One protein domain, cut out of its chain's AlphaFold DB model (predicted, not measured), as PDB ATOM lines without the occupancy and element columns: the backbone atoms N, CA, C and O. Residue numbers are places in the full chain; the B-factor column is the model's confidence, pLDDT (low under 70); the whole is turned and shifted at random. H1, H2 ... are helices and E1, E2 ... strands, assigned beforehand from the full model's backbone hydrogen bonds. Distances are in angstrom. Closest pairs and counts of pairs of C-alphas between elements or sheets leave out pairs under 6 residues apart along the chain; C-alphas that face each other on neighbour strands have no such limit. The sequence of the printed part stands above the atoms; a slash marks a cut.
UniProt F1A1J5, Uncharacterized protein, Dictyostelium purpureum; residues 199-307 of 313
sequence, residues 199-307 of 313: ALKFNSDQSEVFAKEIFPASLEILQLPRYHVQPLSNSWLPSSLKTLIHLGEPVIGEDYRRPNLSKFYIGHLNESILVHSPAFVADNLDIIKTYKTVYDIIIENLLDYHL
ATOM      1  N   ALA A 199     134.846 163.897 127.340       95.06
ATOM      2  CA  ALA A 199     133.500 164.265 126.940       95.06
ATOM      3  C   ALA A 199     132.651 163.057 126.574       95.06
ATOM      4  O   ALA A 199     133.078 162.174 125.826       95.06
ATOM      5  N   LEU A 200     131.413 163.083 127.055       93.50
ATOM      6  CA  LEU A 200     130.401 162.089 126.760       93.50
ATOM      7  C   LEU A 200     129.123 162.780 126.307       93.50
ATOM      8  O   LEU A 200     128.621 163.693 126.969       93.50
ATOM      9  N   LYS A 201     128.596 162.328 125.176       91.50
ATOM     10  CA  LYS A 201     127.362 162.831 124.600       91.50
ATOM     11  C   LYS A 201     126.359 161.704 124.447       91.50
ATOM     12  O   LYS A 201     126.602 160.780 123.683       91.50
ATOM     13  N   PHE A 202     125.214 161.840 125.099       89.50
ATOM     14  CA  PHE A 202     124.034 161.057 124.766       89.50
ATOM     15  C   PHE A 202     123.180 161.845 123.765       89.50
ATOM     16  O   PHE A 202     122.747 162.972 124.026       89.50
ATOM     17  N   ASN A 203     122.998 161.269 122.581       82.88
ATOM     18  CA  ASN A 203     122.118 161.733 121.513       82.88
ATOM     19  C   ASN A 203     120.915 160.791 121.391       82.88
ATOM     20  O   ASN A 203     120.540 160.402 120.290       82.88
ATOM     21  N   SER A 204     120.371 160.377 122.532       78.19
ATOM     22  CA  SER A 204     119.192 159.535 122.599       78.19
ATOM     23  C   SER A 204     118.019 160.286 123.206       78.19
ATOM     24  O   SER A 204     118.172 161.176 124.060       78.19
ATOM     25  N   ASP A 205     116.831 159.897 122.767       78.50
ATOM     26  CA  ASP A 205     115.589 160.319 123.403       78.50
ATOM     27  C   ASP A 205     115.201 159.351 124.541       78.50
ATOM     28  O   ASP A 205     114.288 159.623 125.309       78.50
ATOM     29  N   GLN A 206     115.910 158.237 124.728       74.38
ATOM     30  CA  GLN A 206     115.594 157.279 125.788       74.38
ATOM     31  C   GLN A 206     115.990 157.790 127.180       74.38
ATOM     32  O   GLN A 206     117.062 158.359 127.387       74.38
ATOM     33  N   SER A 207     115.118 157.559 128.163       73.25
ATOM     34  CA  SER A 207     115.432 157.829 129.566       73.25
ATOM     35  C   SER A 207     116.314 156.716 130.122       73.25
ATOM     36  O   SER A 207     115.879 155.570 130.228       73.25
ATOM     37  N   GLU A 208     117.509 157.073 130.578       74.31
ATOM     38  CA  GLU A 208     118.418 156.169 131.280       74.31
ATOM     39  C   GLU A 208     118.668 156.633 132.717       74.31
ATOM     40  O   GLU A 208     118.722 157.833 133.004       74.31
ATOM     41  N   VAL A 209     118.829 155.654 133.612       82.94
ATOM     42  CA  VAL A 209     119.265 155.867 134.995       82.94
ATOM     43  C   VAL A 209     120.731 155.476 135.089       82.94
ATOM     44  O   VAL A 209     121.096 154.325 134.839       82.94
ATOM     45  N   PHE A 210     121.570 156.426 135.481       85.62
ATOM     46  CA  PHE A 210     123.004 156.226 135.593       85.62
ATOM     47  C   PHE A 210     123.399 155.875 137.026       85.62
ATOM     48  O   PHE A 210     123.054 156.568 137.989       85.62
ATOM     49  N   ALA A 211     124.175 154.799 137.158       83.06
ATOM     50  CA  ALA A 211     124.903 154.492 138.378       83.06
ATOM     51  C   ALA A 211     126.170 155.357 138.475       83.06
ATOM     52  O   ALA A 211     126.783 155.704 137.465       83.06
ATOM     53  N   LYS A 212     126.602 155.654 139.706       75.31
ATOM     54  CA  LYS A 212     127.789 156.481 139.994       75.31
ATOM     55  C   LYS A 212     129.064 156.004 139.297       75.31
ATOM     56  O   LYS A 212     129.899 156.814 138.917       75.31
ATOM     57  N   GLU A 213     129.223 154.694 139.162       82.44
ATOM     58  CA  GLU A 213     130.464 154.064 138.700       82.44
ATOM     59  C   GLU A 213     130.649 154.113 137.178       82.44
ATOM     60  O   GLU A 213     131.708 153.743 136.679       82.44
ATOM     61  N   ILE A 214     129.640 154.579 136.433       85.88
ATOM     62  CA  ILE A 214     129.679 154.597 134.966       85.88
ATOM     63  C   ILE A 214     130.636 155.677 134.451       85.88
ATOM     64  O   ILE A 214     131.343 155.453 133.469       85.88
ATOM     65  N   PHE A 215     130.671 156.848 135.092       92.00
ATOM     66  CA  PHE A 215     131.432 157.988 134.586       92.00
ATOM     67  C   PHE A 215     132.869 158.005 135.127       92.00
ATOM     68  O   PHE A 215     133.068 157.969 136.345       92.00
ATOM     69  N   PRO A 216     133.888 158.116 134.257       93.94
ATOM     70  CA  PRO A 216     135.271 158.193 134.700       93.94
ATOM     71  C   PRO A 216     135.562 159.546 135.361       93.94
ATOM     72  O   PRO A 216     134.978 160.576 135.019       93.94
ATOM     73  N   ALA A 217     136.529 159.567 136.280       93.06
ATOM     74  CA  ALA A 217     136.937 160.788 136.981       93.06
ATOM     75  C   ALA A 217     137.533 161.866 136.052       93.06
ATOM     76  O   ALA A 217     137.615 163.025 136.440       93.06
ATOM     77  N   SER A 218     137.916 161.513 134.826       94.25
ATOM     78  CA  SER A 218     138.386 162.435 133.787       94.25
ATOM     79  C   SER A 218     137.273 163.227 133.095       94.25
ATOM     80  O   SER A 218     137.585 164.130 132.325       94.25
ATOM     81  N   LEU A 219     135.996 162.892 133.313       94.69
ATOM     82  CA  LEU A 219     134.897 163.443 132.524       94.69
ATOM     83  C   LEU A 219     134.646 164.929 132.837       94.69
ATOM     84  O   LEU A 219     134.192 165.291 133.919       94.69
ATOM     85  N   GLU A 220     134.895 165.793 131.856       94.56
ATOM     86  CA  GLU A 220     134.759 167.249 131.962       94.56
ATOM     87  C   GLU A 220     133.446 167.763 131.357       94.56
ATOM     88  O   GLU A 220     132.910 168.777 131.813       94.56
ATOM     89  N   ILE A 221     132.934 167.087 130.323       93.94
ATOM     90  CA  ILE A 221     131.742 167.494 129.575       93.94
ATOM     91  C   ILE A 221     130.767 166.325 129.492       93.94
ATOM     92  O   ILE A 221     131.123 165.238 129.041       93.94
ATOM     93  N   LEU A 222     129.520 166.571 129.878       93.19
ATOM     94  CA  LEU A 222     128.450 165.589 129.789       93.19
ATOM     95  C   LEU A 222     127.222 166.225 129.150       93.19
ATOM     96  O   LEU A 222     126.716 167.233 129.641       93.19
ATOM     97  N   GLN A 223     126.727 165.610 128.083       92.31
ATOM     98  CA  GLN A 223     125.380 165.852 127.582       92.31
ATOM     99  C   GLN A 223     124.499 164.662 127.921       92.31
ATOM    100  O   GLN A 223     124.779 163.552 127.476       92.31
ATOM    101  N   LEU A 224     123.441 164.920 128.682       90.56
ATOM    102  CA  LEU A 224     122.457 163.920 129.082       90.56
ATOM    103  C   LEU A 224     121.429 163.664 127.963       90.56
ATOM    104  O   LEU A 224     121.226 164.545 127.117       90.56
ATOM    105  N   PRO A 225     120.761 162.490 127.972       88.38
ATOM    106  CA  PRO A 225     119.645 162.206 127.072       88.38
ATOM    107  C   PRO A 225     118.549 163.269 127.149       88.38
ATOM    108  O   PRO A 225     118.377 163.936 128.176       88.38
ATOM    109  N   ARG A 226     117.763 163.413 126.078       83.94
ATOM    110  CA  ARG A 226     116.730 164.458 126.016       83.94
ATOM    111  C   ARG A 226     115.685 164.312 127.113       83.94
ATOM    112  O   ARG A 226     115.370 165.296 127.770       83.94
ATOM    113  N   TYR A 227     115.164 163.106 127.306       85.50
ATOM    114  CA  TYR A 227     114.138 162.820 128.309       85.50
ATOM    115  C   TYR A 227     114.740 162.210 129.580       85.50
ATOM    116  O   TYR A 227     114.135 161.346 130.205       85.50
ATOM    117  N   HIS A 228     115.949 162.631 129.963       87.12
ATOM    118  CA  HIS A 228     116.541 162.224 131.232       87.12
ATOM    119  C   HIS A 228     115.729 162.786 132.410       87.12
ATOM    120  O   HIS A 228     115.534 163.993 132.515       87.12
ATOM    121  N   VAL A 229     115.257 161.899 133.290       87.00
ATOM    122  CA  VAL A 229     114.384 162.256 134.429       87.00
ATOM    123  C   VAL A 229     115.012 161.995 135.796       87.00
ATOM    124  O   VAL A 229     114.447 162.395 136.812       87.00
ATOM    125  N   GLN A 230     116.158 161.308 135.855       89.75
ATOM    126  CA  GLN A 230     116.854 161.089 137.121       89.75
ATOM    127  C   GLN A 230     117.293 162.451 137.684       89.75
ATOM    128  O   GLN A 230     117.944 163.217 136.973       89.75
ATOM    129  N   PRO A 231     116.982 162.761 138.956       91.06
ATOM    130  CA  PRO A 231     117.426 164.005 139.557       91.06
ATOM    131  C   PRO A 231     118.949 164.152 139.486       91.06
ATOM    132  O   PRO A 231     119.700 163.250 139.883       91.06
ATOM    133  N   LEU A 232     119.410 165.304 138.998       90.44
ATOM    134  CA  LEU A 232     120.819 165.676 139.024       90.44
ATOM    135  C   LEU A 232     121.269 165.689 140.481       90.44
ATOM    136  O   LEU A 232     120.668 166.365 141.307       90.44
ATOM    137  N   SER A 233     122.305 164.920 140.806       90.31
ATOM    138  CA  SER A 233     122.688 164.671 142.197       90.31
ATOM    139  C   SER A 233     124.201 164.555 142.349       90.31
ATOM    140  O   SER A 233     124.932 164.214 141.404       90.31
ATOM    141  N   ASN A 234     124.685 164.843 143.559       88.94
ATOM    142  CA  ASN A 234     126.085 164.668 143.925       88.94
ATOM    143  C   ASN A 234     126.497 163.193 144.010       88.94
ATOM    144  O   ASN A 234     127.681 162.870 143.876       88.94
ATOM    145  N   SER A 235     125.513 162.304 144.152       88.62
ATOM    146  CA  SER A 235     125.701 160.860 144.275       88.62
ATOM    147  C   SER A 235     126.259 160.179 143.024       88.62
ATOM    148  O   SER A 235     127.043 159.248 143.186       88.62
ATOM    149  N   TRP A 236     125.906 160.623 141.812       90.31
ATOM    150  CA  TRP A 236     126.229 159.895 140.574       90.31
ATOM    151  C   TRP A 236     126.972 160.708 139.509       90.31
ATOM    152  O   TRP A 236     127.752 160.138 138.750       90.31
ATOM    153  N   LEU A 237     126.785 162.029 139.450       91.38
ATOM    154  CA  LEU A 237     127.559 162.864 138.528       91.38
ATOM    155  C   LEU A 237     129.032 162.967 139.009       91.38
ATOM    156  O   LEU A 237     129.294 163.040 140.219       91.38
ATOM    157  N   PRO A 238     130.023 162.996 138.104       90.81
ATOM    158  CA  PRO A 238     131.428 163.110 138.492       90.81
ATOM    159  C   PRO A 238     131.761 164.525 138.991       90.81
ATOM    160  O   PRO A 238     131.215 165.523 138.520       90.81
ATOM    161  N   SER A 239     132.670 164.640 139.964       90.31
ATOM    162  CA  SER A 239     133.089 165.933 140.540       90.31
ATOM    163  C   SER A 239     133.990 166.767 139.622       90.31
ATOM    164  O   SER A 239     134.152 167.965 139.852       90.31
ATOM    165  N   SER A 240     134.562 166.146 138.593       92.75
ATOM    166  CA  SER A 240     135.396 166.768 137.558       92.75
ATOM    167  C   SER A 240     134.606 167.526 136.491       92.75
ATOM    168  O   SER A 240     135.206 168.231 135.678       92.75
ATOM    169  N   LEU A 241     133.276 167.410 136.497       93.12
ATOM    170  CA  LEU A 241     132.423 167.973 135.465       93.12
ATOM    171  C   LEU A 241     132.483 169.509 135.447       93.12
ATOM    172  O   LEU A 241     132.162 170.168 136.437       93.12
ATOM    173  N   LYS A 242     132.849 170.071 134.291       92.56
ATOM    174  CA  LYS A 242     132.946 171.517 134.031       92.56
ATOM    175  C   LYS A 242     131.792 172.039 133.187       92.56
ATOM    176  O   LYS A 242     131.443 173.214 133.306       92.56
ATOM    177  N   THR A 243     131.246 171.198 132.308       92.50
ATOM    178  CA  THR A 243     130.115 171.530 131.438       92.50
ATOM    179  C   THR A 243     129.066 170.430 131.497       92.50
ATOM    180  O   THR A 243     129.364 169.267 131.228       92.50
ATOM    181  N   LEU A 244     127.829 170.814 131.793       91.88
ATOM    182  CA  LEU A 244     126.667 169.935 131.751       91.88
ATOM    183  C   LEU A 244     125.689 170.469 130.708       91.88
ATOM    184  O   LEU A 244     125.447 171.674 130.642       91.88
ATOM    185  N   ILE A 245     125.144 169.584 129.884       90.12
ATOM    186  CA  ILE A 245     124.160 169.913 128.855       90.12
ATOM    187  C   ILE A 245     122.932 169.040 129.097       90.12
ATOM    188  O   ILE A 245     123.032 167.812 129.103       90.12
ATOM    189  N   HIS A 246     121.779 169.674 129.291       88.81
ATOM    190  CA  HIS A 246     120.502 169.000 129.487       88.81
ATOM    191  C   HIS A 246     119.501 169.469 128.432       88.81
ATOM    192  O   HIS A 246     119.125 170.643 128.400       88.81
ATOM    193  N   LEU A 247     119.076 168.557 127.548       80.31
ATOM    194  CA  LEU A 247     118.241 168.936 126.406       80.31
ATOM    195  C   LEU A 247     116.742 169.009 126.716       80.31
ATOM    196  O   LEU A 247     116.014 169.685 125.988       80.31
ATOM    197  N   GLY A 248     116.290 168.325 127.766       80.56
ATOM    198  CA  GLY A 248     114.921 168.389 128.290       80.56
ATOM    199  C   GLY A 248     114.817 169.233 129.555       80.56
ATOM    200  O   GLY A 248     115.655 170.108 129.793       80.56
ATOM    201  N   GLU A 249     113.816 168.940 130.381       81.12
ATOM    202  CA  GLU A 249     113.586 169.609 131.663       81.12
ATOM    203  C   GLU A 249     114.422 168.963 132.778       81.12
ATOM    204  O   GLU A 249     114.148 167.826 133.163       81.12
ATOM    205  N   PRO A 250     115.465 169.636 133.291       84.12
ATOM    206  CA  PRO A 250     116.289 169.077 134.354       84.12
ATOM    207  C   PRO A 250     115.525 169.007 135.680       84.12
ATOM    208  O   PRO A 250     114.959 169.997 136.143       84.12
ATOM    209  N   VAL A 251     115.600 167.853 136.341       87.19
ATOM    210  CA  VAL A 251     115.163 167.689 137.731       87.19
ATOM    211  C   VAL A 251     116.377 167.875 138.637       87.19
ATOM    212  O   VAL A 251     117.366 167.160 138.499       87.19
ATOM    213  N   ILE A 252     116.334 168.837 139.561       87.44
ATOM    214  CA  ILE A 252     117.446 169.111 140.484       87.44
ATOM    215  C   ILE A 252     117.229 168.335 141.786       87.44
ATOM    216  O   ILE A 252     116.209 168.511 142.449       87.44
ATOM    217  N   GLY A 253     118.174 167.466 142.151       88.31
ATOM    218  CA  GLY A 253     118.162 166.763 143.433       88.31
ATOM    219  C   GLY A 253     118.540 167.685 144.593       88.31
ATOM    220  O   GLY A 253     119.326 168.618 144.430       88.31
ATOM    221  N   GLU A 254     118.016 167.405 145.787       86.25
ATOM    222  CA  GLU A 254     118.254 168.224 146.988       86.25
ATOM    223  C   GLU A 254     119.740 168.320 147.375       86.25
ATOM    224  O   GLU A 254     120.182 169.319 147.947       86.25
ATOM    225  N   ASP A 255     120.529 167.296 147.043       87.06
ATOM    226  CA  ASP A 255     121.961 167.217 147.334       87.06
ATOM    227  C   ASP A 255     122.848 167.840 146.242       87.06
ATOM    228  O   ASP A 255     124.076 167.828 146.365       87.06
ATOM    229  N   TYR A 256     122.257 168.375 145.167       84.12
ATOM    230  CA  TYR A 256     123.013 168.901 144.038       84.12
ATOM    231  C   TYR A 256     123.749 170.194 144.398       84.12
ATOM    232  O   TYR A 256     123.170 171.270 144.553       84.12
ATOM    233  N   ARG A 257     125.072 170.083 144.506       77.75
ATOM    234  CA  ARG A 257     126.009 171.176 144.784       77.75
ATOM    235  C   ARG A 257     127.227 170.966 143.885       77.75
ATOM    236  O   ARG A 257     128.115 170.183 144.228       77.75
ATOM    237  N   ARG A 258     127.277 171.594 142.705       72.75
ATOM    238  CA  ARG A 258     128.393 171.428 141.750       72.75
ATOM    239  C   ARG A 258     129.268 172.681 141.665       72.75
ATOM    240  O   ARG A 258     129.111 173.456 140.732       72.75
ATOM    241  N   PRO A 259     130.242 172.853 142.580       64.69
ATOM    242  CA  PRO A 259     131.076 174.057 142.621       64.69
ATOM    243  C   PRO A 259     132.049 174.189 141.438       64.69
ATOM    244  O   PRO A 259     132.544 175.277 141.180       64.69
ATOM    245  N   ASN A 260     132.336 173.099 140.717       83.12
ATOM    246  CA  ASN A 260     133.273 173.100 139.586       83.12
ATOM    247  C   ASN A 260     132.591 173.331 138.228       83.12
ATOM    248  O   ASN A 260     133.270 173.406 137.200       83.12
ATOM    249  N   LEU A 261     131.255 173.406 138.202       88.56
ATOM    250  CA  LEU A 261     130.511 173.586 136.968       88.56
ATOM    251  C   LEU A 261     130.664 175.036 136.498       88.56
ATOM    252  O   LEU A 261     130.304 175.968 137.199       88.56
ATOM    253  N   SER A 262     131.203 175.217 135.295       88.94
ATOM    254  CA  SER A 262     131.430 176.536 134.683       88.94
ATOM    255  C   SER A 262     130.389 176.889 133.622       88.94
ATOM    256  O   SER A 262     130.262 178.044 133.216       88.94
ATOM    257  N   LYS A 263     129.686 175.877 133.105       90.06
ATOM    258  CA  LYS A 263     128.673 176.018 132.060       90.06
ATOM    259  C   LYS A 263     127.561 175.007 132.300       90.06
ATOM    260  O   LYS A 263     127.823 173.803 132.346       90.06
ATOM    261  N   PHE A 264     126.330 175.493 132.374       89.38
ATOM    262  CA  PHE A 264     125.147 174.649 132.382       89.38
ATOM    263  C   PHE A 264     124.230 175.032 131.225       89.38
ATOM    264  O   PHE A 264     123.631 176.103 131.212       89.38
ATOM    265  N   TYR A 265     124.157 174.171 130.217       88.19
ATOM    266  CA  TYR A 265     123.342 174.417 129.041       88.19
ATOM    267  C   TYR A 265     121.975 173.759 129.171       88.19
ATOM    268  O   TYR A 265     121.888 172.553 129.403       88.19
ATOM    269  N   ILE A 266     120.929 174.547 128.940       86.31
ATOM    270  CA  ILE A 266     119.538 174.093 128.910       86.31
ATOM    271  C   ILE A 266     118.885 174.467 127.576       86.31
ATOM    272  O   ILE A 266     119.215 175.488 126.964       86.31
ATOM    273  N   GLY A 267     117.961 173.636 127.099       80.88
ATOM    274  CA  GLY A 267     117.178 173.960 125.906       80.88
ATOM    275  C   GLY A 267     116.367 175.245 126.106       80.88
ATOM    276  O   GLY A 267     115.772 175.439 127.159       80.88
ATOM    277  N   HIS A 268     116.307 176.118 125.096       76.69
ATOM    278  CA  HIS A 268     115.585 177.401 125.175       76.69
ATOM    279  C   HIS A 268     114.079 177.279 125.449       76.69
ATOM    280  O   HIS A 268     113.458 178.263 125.818       76.69
ATOM    281  N   LEU A 269     113.486 176.103 125.231       73.44
ATOM    282  CA  LEU A 269     112.079 175.844 125.548       73.44
ATOM    283  C   LEU A 269     111.882 175.364 126.992       73.44
ATOM    284  O   LEU A 269     110.753 175.320 127.465       73.44
ATOM    285  N   ASN A 270     112.964 175.035 127.699       70.94
ATOM    286  CA  ASN A 270     112.931 174.454 129.040       70.94
ATOM    287  C   ASN A 270     113.223 175.532 130.088       70.94
ATOM    288  O   ASN A 270     114.109 175.390 130.931       70.94
ATOM    289  N   GLU A 271     112.482 176.637 130.028       67.69
ATOM    290  CA  GLU A 271     112.573 177.723 131.012       67.69
ATOM    291  C   GLU A 271     111.870 177.372 132.334       67.69
ATOM    292  O   GLU A 271     111.951 178.121 133.303       67.69
ATOM    293  N   SER A 272     111.217 176.210 132.424       72.69
ATOM    294  CA  SER A 272     110.535 175.747 133.637       72.69
ATOM    295  C   SER A 272     111.474 175.636 134.841       72.69
ATOM    296  O   SER A 272     111.040 175.931 135.955       72.69
ATOM    297  N   ILE A 273     112.761 175.315 134.649       73.19
ATOM    298  CA  ILE A 273     113.768 175.354 135.726       73.19
ATOM    299  C   ILE A 273     113.979 176.770 136.279       73.19
ATOM    300  O   ILE A 273     114.194 176.929 137.480       73.19
ATOM    301  N   LEU A 274     113.850 177.801 135.432       68.69
ATOM    302  CA  LEU A 274     113.958 179.205 135.837       68.69
ATOM    303  C   LEU A 274     112.823 179.607 136.791       68.69
ATOM    304  O   LEU A 274     112.984 180.534 137.580       68.69
ATOM    305  N   VAL A 275     111.695 178.890 136.736       71.88
ATOM    306  CA  VAL A 275     110.491 179.164 137.530       71.88
ATOM    307  C   VAL A 275     110.390 178.250 138.756       71.88
ATOM    308  O   VAL A 275     110.120 178.726 139.856       71.88
ATOM    309  N   HIS A 276     110.617 176.944 138.596       74.38
ATOM    310  CA  HIS A 276     110.357 175.942 139.640       74.38
ATOM    311  C   HIS A 276     111.551 175.670 140.564       74.38
ATOM    312  O   HIS A 276     111.404 174.974 141.567       74.38
ATOM    313  N   SER A 277     112.742 176.188 140.257       75.06
ATOM    314  CA  SER A 277     113.941 175.989 141.085       75.06
ATOM    315  C   SER A 277     114.704 177.301 141.321       75.06
ATOM    316  O   SER A 277     115.891 177.393 141.005       75.06
ATOM    317  N   PRO A 278     114.059 178.328 141.912       75.56
ATOM    318  CA  PRO A 278     114.626 179.674 142.018       75.56
ATOM    319  C   PRO A 278     115.925 179.728 142.834       75.56
ATOM    320  O   PRO A 278     116.814 180.502 142.499       75.56
ATOM    321  N   ALA A 279     116.069 178.882 143.861       78.25
ATOM    322  CA  ALA A 279     117.301 178.795 144.648       78.25
ATOM    323  C   ALA A 279     118.476 178.250 143.820       78.25
ATOM    324  O   ALA A 279     119.558 178.825 143.826       78.25
ATOM    325  N   PHE A 280     118.242 177.181 143.049       78.38
ATOM    326  CA  PHE A 280     119.253 176.629 142.148       78.38
ATOM    327  C   PHE A 280     119.670 177.652 141.091       78.38
ATOM    328  O   PHE A 280     120.857 177.830 140.830       78.38
ATOM    329  N   VAL A 281     118.692 178.337 140.498       78.38
ATOM    330  CA  VAL A 281     118.946 179.357 139.481       78.38
ATOM    331  C   VAL A 281     119.776 180.482 140.081       78.38
ATOM    332  O   VAL A 281     120.824 180.780 139.528       78.38
ATOM    333  N   ALA A 282     119.373 181.042 141.226       79.56
ATOM    334  CA  ALA A 282     120.100 182.121 141.897       79.56
ATOM    335  C   ALA A 282     121.576 181.774 142.160       79.56
ATOM    336  O   ALA A 282     122.440 182.618 141.931       79.56
ATOM    337  N   ASP A 283     121.858 180.530 142.554       78.81
ATOM    338  CA  ASP A 283     123.215 180.039 142.821       78.81
ATOM    339  C   ASP A 283     124.048 179.784 141.542       78.81
ATOM    340  O   ASP A 283     125.257 179.595 141.643       78.81
ATOM    341  N   ASN A 284     123.430 179.741 140.353       79.25
ATOM    342  CA  ASN A 284     124.069 179.321 139.090       79.25
ATOM    343  C   ASN A 284     123.752 180.249 137.893       79.25
ATOM    344  O   ASN A 284     123.938 179.867 136.734       79.25
ATOM    345  N   LEU A 285     123.240 181.461 138.139       80.50
ATOM    346  CA  LEU A 285     122.790 182.402 137.099       80.50
ATOM    347  C   LEU A 285     123.896 182.765 136.097       80.50
ATOM    348  O   LEU A 285     123.617 183.005 134.924       80.50
ATOM    349  N   ASP A 286     125.143 182.812 136.552       82.94
ATOM    350  CA  ASP A 286     126.327 183.174 135.773       82.94
ATOM    351  C   ASP A 286     126.786 182.069 134.808       82.94
ATOM    352  O   ASP A 286     127.409 182.360 133.779       82.94
ATOM    353  N   ILE A 287     126.443 180.811 135.099       83.25
ATOM    354  CA  ILE A 287     126.858 179.651 134.300       83.25
ATOM    355  C   ILE A 287     125.749 179.097 133.396       83.25
ATOM    356  O   ILE A 287     126.058 178.364 132.447       83.25
ATOM    357  N   ILE A 288     124.478 179.426 133.659       85.19
ATOM    358  CA  ILE A 288     123.334 178.941 132.871       85.19
ATOM    359  C   ILE A 288     123.294 179.615 131.495       85.19
ATOM    360  O   ILE A 288     123.336 180.838 131.363       85.19
ATOM    361  N   LYS A 289     123.180 178.804 130.440       84.00
ATOM    362  CA  LYS A 289     123.066 179.257 129.047       84.00
ATOM    363  C   LYS A 289     121.936 178.531 128.333       84.00
ATOM    364  O   LYS A 289     121.831 177.310 128.411       84.00
ATOM    365  N   THR A 290     121.129 179.275 127.583       78.94
ATOM    366  CA  THR A 290     120.075 178.709 126.736       78.94
ATOM    367  C   THR A 290     120.560 178.531 125.301       78.94
ATOM    368  O   THR A 290     121.422 179.270 124.818       78.94
ATOM    369  N   TYR A 291     120.014 177.543 124.595       75.62
ATOM    370  CA  TYR A 291     120.319 177.317 123.181       75.62
ATOM    371  C   TYR A 291     119.074 176.876 122.399       75.62
ATOM    372  O   TYR A 291     118.141 176.289 122.955       75.62
ATOM    373  N   LYS A 292     119.037 177.158 121.091       67.94
ATOM    374  CA  LYS A 292     117.839 176.961 120.265       67.94
ATOM    375  C   LYS A 292     117.670 175.522 119.797       67.94
ATOM    376  O   LYS A 292     116.552 175.016 119.761       67.94
ATOM    377  N   THR A 293     118.757 174.853 119.432       61.62
ATOM    378  CA  THR A 293     118.703 173.501 118.860       61.62
ATOM    379  C   THR A 293     119.715 172.557 119.498       61.62
ATOM    380  O   THR A 293     120.796 172.975 119.890       61.62
ATOM    381  N   VAL A 294     119.413 171.255 119.538       55.44
ATOM    382  CA  VAL A 294     120.347 170.212 120.025       55.44
ATOM    383  C   VAL A 294     121.694 170.227 119.271       55.44
ATOM    384  O   VAL A 294     122.695 169.722 119.768       55.44
ATOM    385  N   TYR A 295     121.742 170.855 118.094       61.00
ATOM    386  CA  TYR A 295     122.935 171.008 117.261       61.00
ATOM    387  C   TYR A 295     123.718 172.305 117.518       61.00
ATOM    388  O   TYR A 295     124.787 172.495 116.938       61.00
ATOM    389  N   ASP A 296     123.211 173.208 118.362       65.62
ATOM    390  CA  ASP A 296     123.863 174.494 118.636       65.62
ATOM    391  C   ASP A 296     125.133 174.320 119.478       65.62
ATOM    392  O   ASP A 296     126.058 175.131 119.380       65.62
ATOM    393  N   ILE A 297     125.198 173.252 120.278       69.00
ATOM    394  CA  ILE A 297     126.364 172.931 121.098       69.00
ATOM    395  C   ILE A 297     127.181 171.859 120.393       69.00
ATOM    396  O   ILE A 297     126.882 170.668 120.425       69.00
ATOM    397  N   ILE A 298     128.259 172.309 119.762       71.00
ATOM    398  CA  ILE A 298     129.278 171.430 119.199       71.00
ATOM    399  C   ILE A 298     130.241 171.104 120.342       71.00
ATOM    400  O   ILE A 298     131.143 171.889 120.632       71.00
ATOM    401  N   ILE A 299     130.016 169.981 121.030       76.94
ATOM    402  CA  ILE A 299     130.846 169.537 122.166       76.94
ATOM    403  C   ILE A 299     132.307 169.403 121.747       76.94
ATOM    404  O   ILE A 299     133.203 169.754 122.509       76.94
ATOM    405  N   GLU A 300     132.559 168.984 120.512       70.69
ATOM    406  CA  GLU A 300     133.913 168.843 119.994       70.69
ATOM    407  C   GLU A 300     134.670 170.184 119.941       70.69
ATOM    408  O   GLU A 300     135.885 170.199 120.125       70.69
ATOM    409  N   ASN A 301     133.968 171.315 119.788       72.25
ATOM    410  CA  ASN A 301     134.581 172.647 119.877       72.25
ATOM    411  C   ASN A 301     134.985 173.014 121.310       72.25
ATOM    412  O   ASN A 301     135.813 173.896 121.495       72.25
ATOM    413  N   LEU A 302     134.384 172.389 122.326       73.25
ATOM    414  CA  LEU A 302     134.702 172.645 123.733       73.25
ATOM    415  C   LEU A 302     135.946 171.878 124.206       73.25
ATOM    416  O   LEU A 302     136.429 172.142 125.304       73.25
ATOM    417  N   LEU A 303     136.437 170.927 123.410       73.00
ATOM    418  CA  LEU A 303     137.558 170.059 123.771       73.00
ATOM    419  C   LEU A 303     138.915 170.535 123.230       73.00
ATOM    420  O   LEU A 303     139.918 169.870 123.483       73.00
ATOM    421  N   ASP A 304     138.956 171.668 122.513       63.62
ATOM    422  CA  ASP A 304     140.164 172.251 121.899       63.62
ATOM    423  C   ASP A 304     140.980 171.251 121.047       63.62
ATOM    424  O   ASP A 304     142.207 171.309 120.965       63.62
ATOM    425  N   TYR A 305     140.309 170.310 120.375       66.44
ATOM    426  CA  TYR A 305     140.987 169.345 119.508       66.44
ATOM    427  C   TYR A 305     141.433 169.942 118.172       66.44
ATOM    428  O   TYR A 305     140.821 170.855 117.613       66.44
ATOM    429  N   HIS A 306     142.424 169.292 117.554       64.56
ATOM    430  CA  HIS A 306     142.577 169.321 116.102       64.56
ATOM    431  C   HIS A 306     141.376 168.634 115.445       64.56
ATOM    432  O   HIS A 306     141.431 167.455 115.105       64.56
ATOM    433  N   LEU A 307     140.284 169.379 115.284       69.75
ATOM    434  CA  LEU A 307     139.092 168.882 114.614       69.75
ATOM    435  C   LEU A 307     139.377 168.582 113.135       69.75
ATOM    436  O   LEU A 307     140.191 169.281 112.512       69.75
TER     437      LEU A 307
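What this domain is: This is residues 199 to 307 of the 313 residues of an uncharacterized protein of Dictyostelium purpureum (UniProt F1A1J5). What is the picture? With little regular structure, the chain winds in stacked turns: parallel strands E1 E2 E3 E4 E5 make one curled wall, long loops cover one face, and short H3 is over the other face at its E1 and E2 end. How much is named? Of 109 printed residues, 39 are in named elements, in order E1 E2 E3 E4 H1 H2 E5 H3, class mixed; the whole is compact, radius of gyration of the C-alphas 13.2 A, spanning 40 by 31 by 28 A.

Where its parts are: Where are the strands? E1 is residues 199 to 203, from C-alpha 199 at (133.500, 164.265, 126.940); E2 is 221 to 224, E3 243 to 246, E4 263 to 267, 13.2 A long, and E5 288 to 291. Where are the helices? H1 is 272 to 276, H2 278 to 284, and H3 299 to 303, ending at C-alpha 303 (137.558, 170.059, 123.771).

How they stand to each other: How do strands pair? In the twisted sheet, N 222 of E2 and O 243 of E3 are 3.0 A apart, within hydrogen-bond range; for E4 and E5, N 289 and O 264 are at 2.8 A. Where do helices sit? H3 is on the sheet, height 8.6 A, only just over E2 with 3 C-alphas; the closest C-alphas of H3 and E2 are Ile 299 and Ile 221, 7.7 A. H1 and H2, not on the sheet, form with E4 and E5 a strand-helix-strand unit, two parallel neighbour strands joined through helices, with a right-handed crossover. Are helix backbones bonded? Every O i to N i+4 pair is within hydrogen-bond range in H1 and H2; H3 has 0 of 1, but 2 of 2 O i to N i+3.

The domain as a whole: Which links are long? Those from E1 to E2, E2 to E3 and E3 to E4 are; the printed part has no cut. Where is confidence low? Residues 259, 271, 274, 292 to 297 and 304 to 307 have pLDDT under 70.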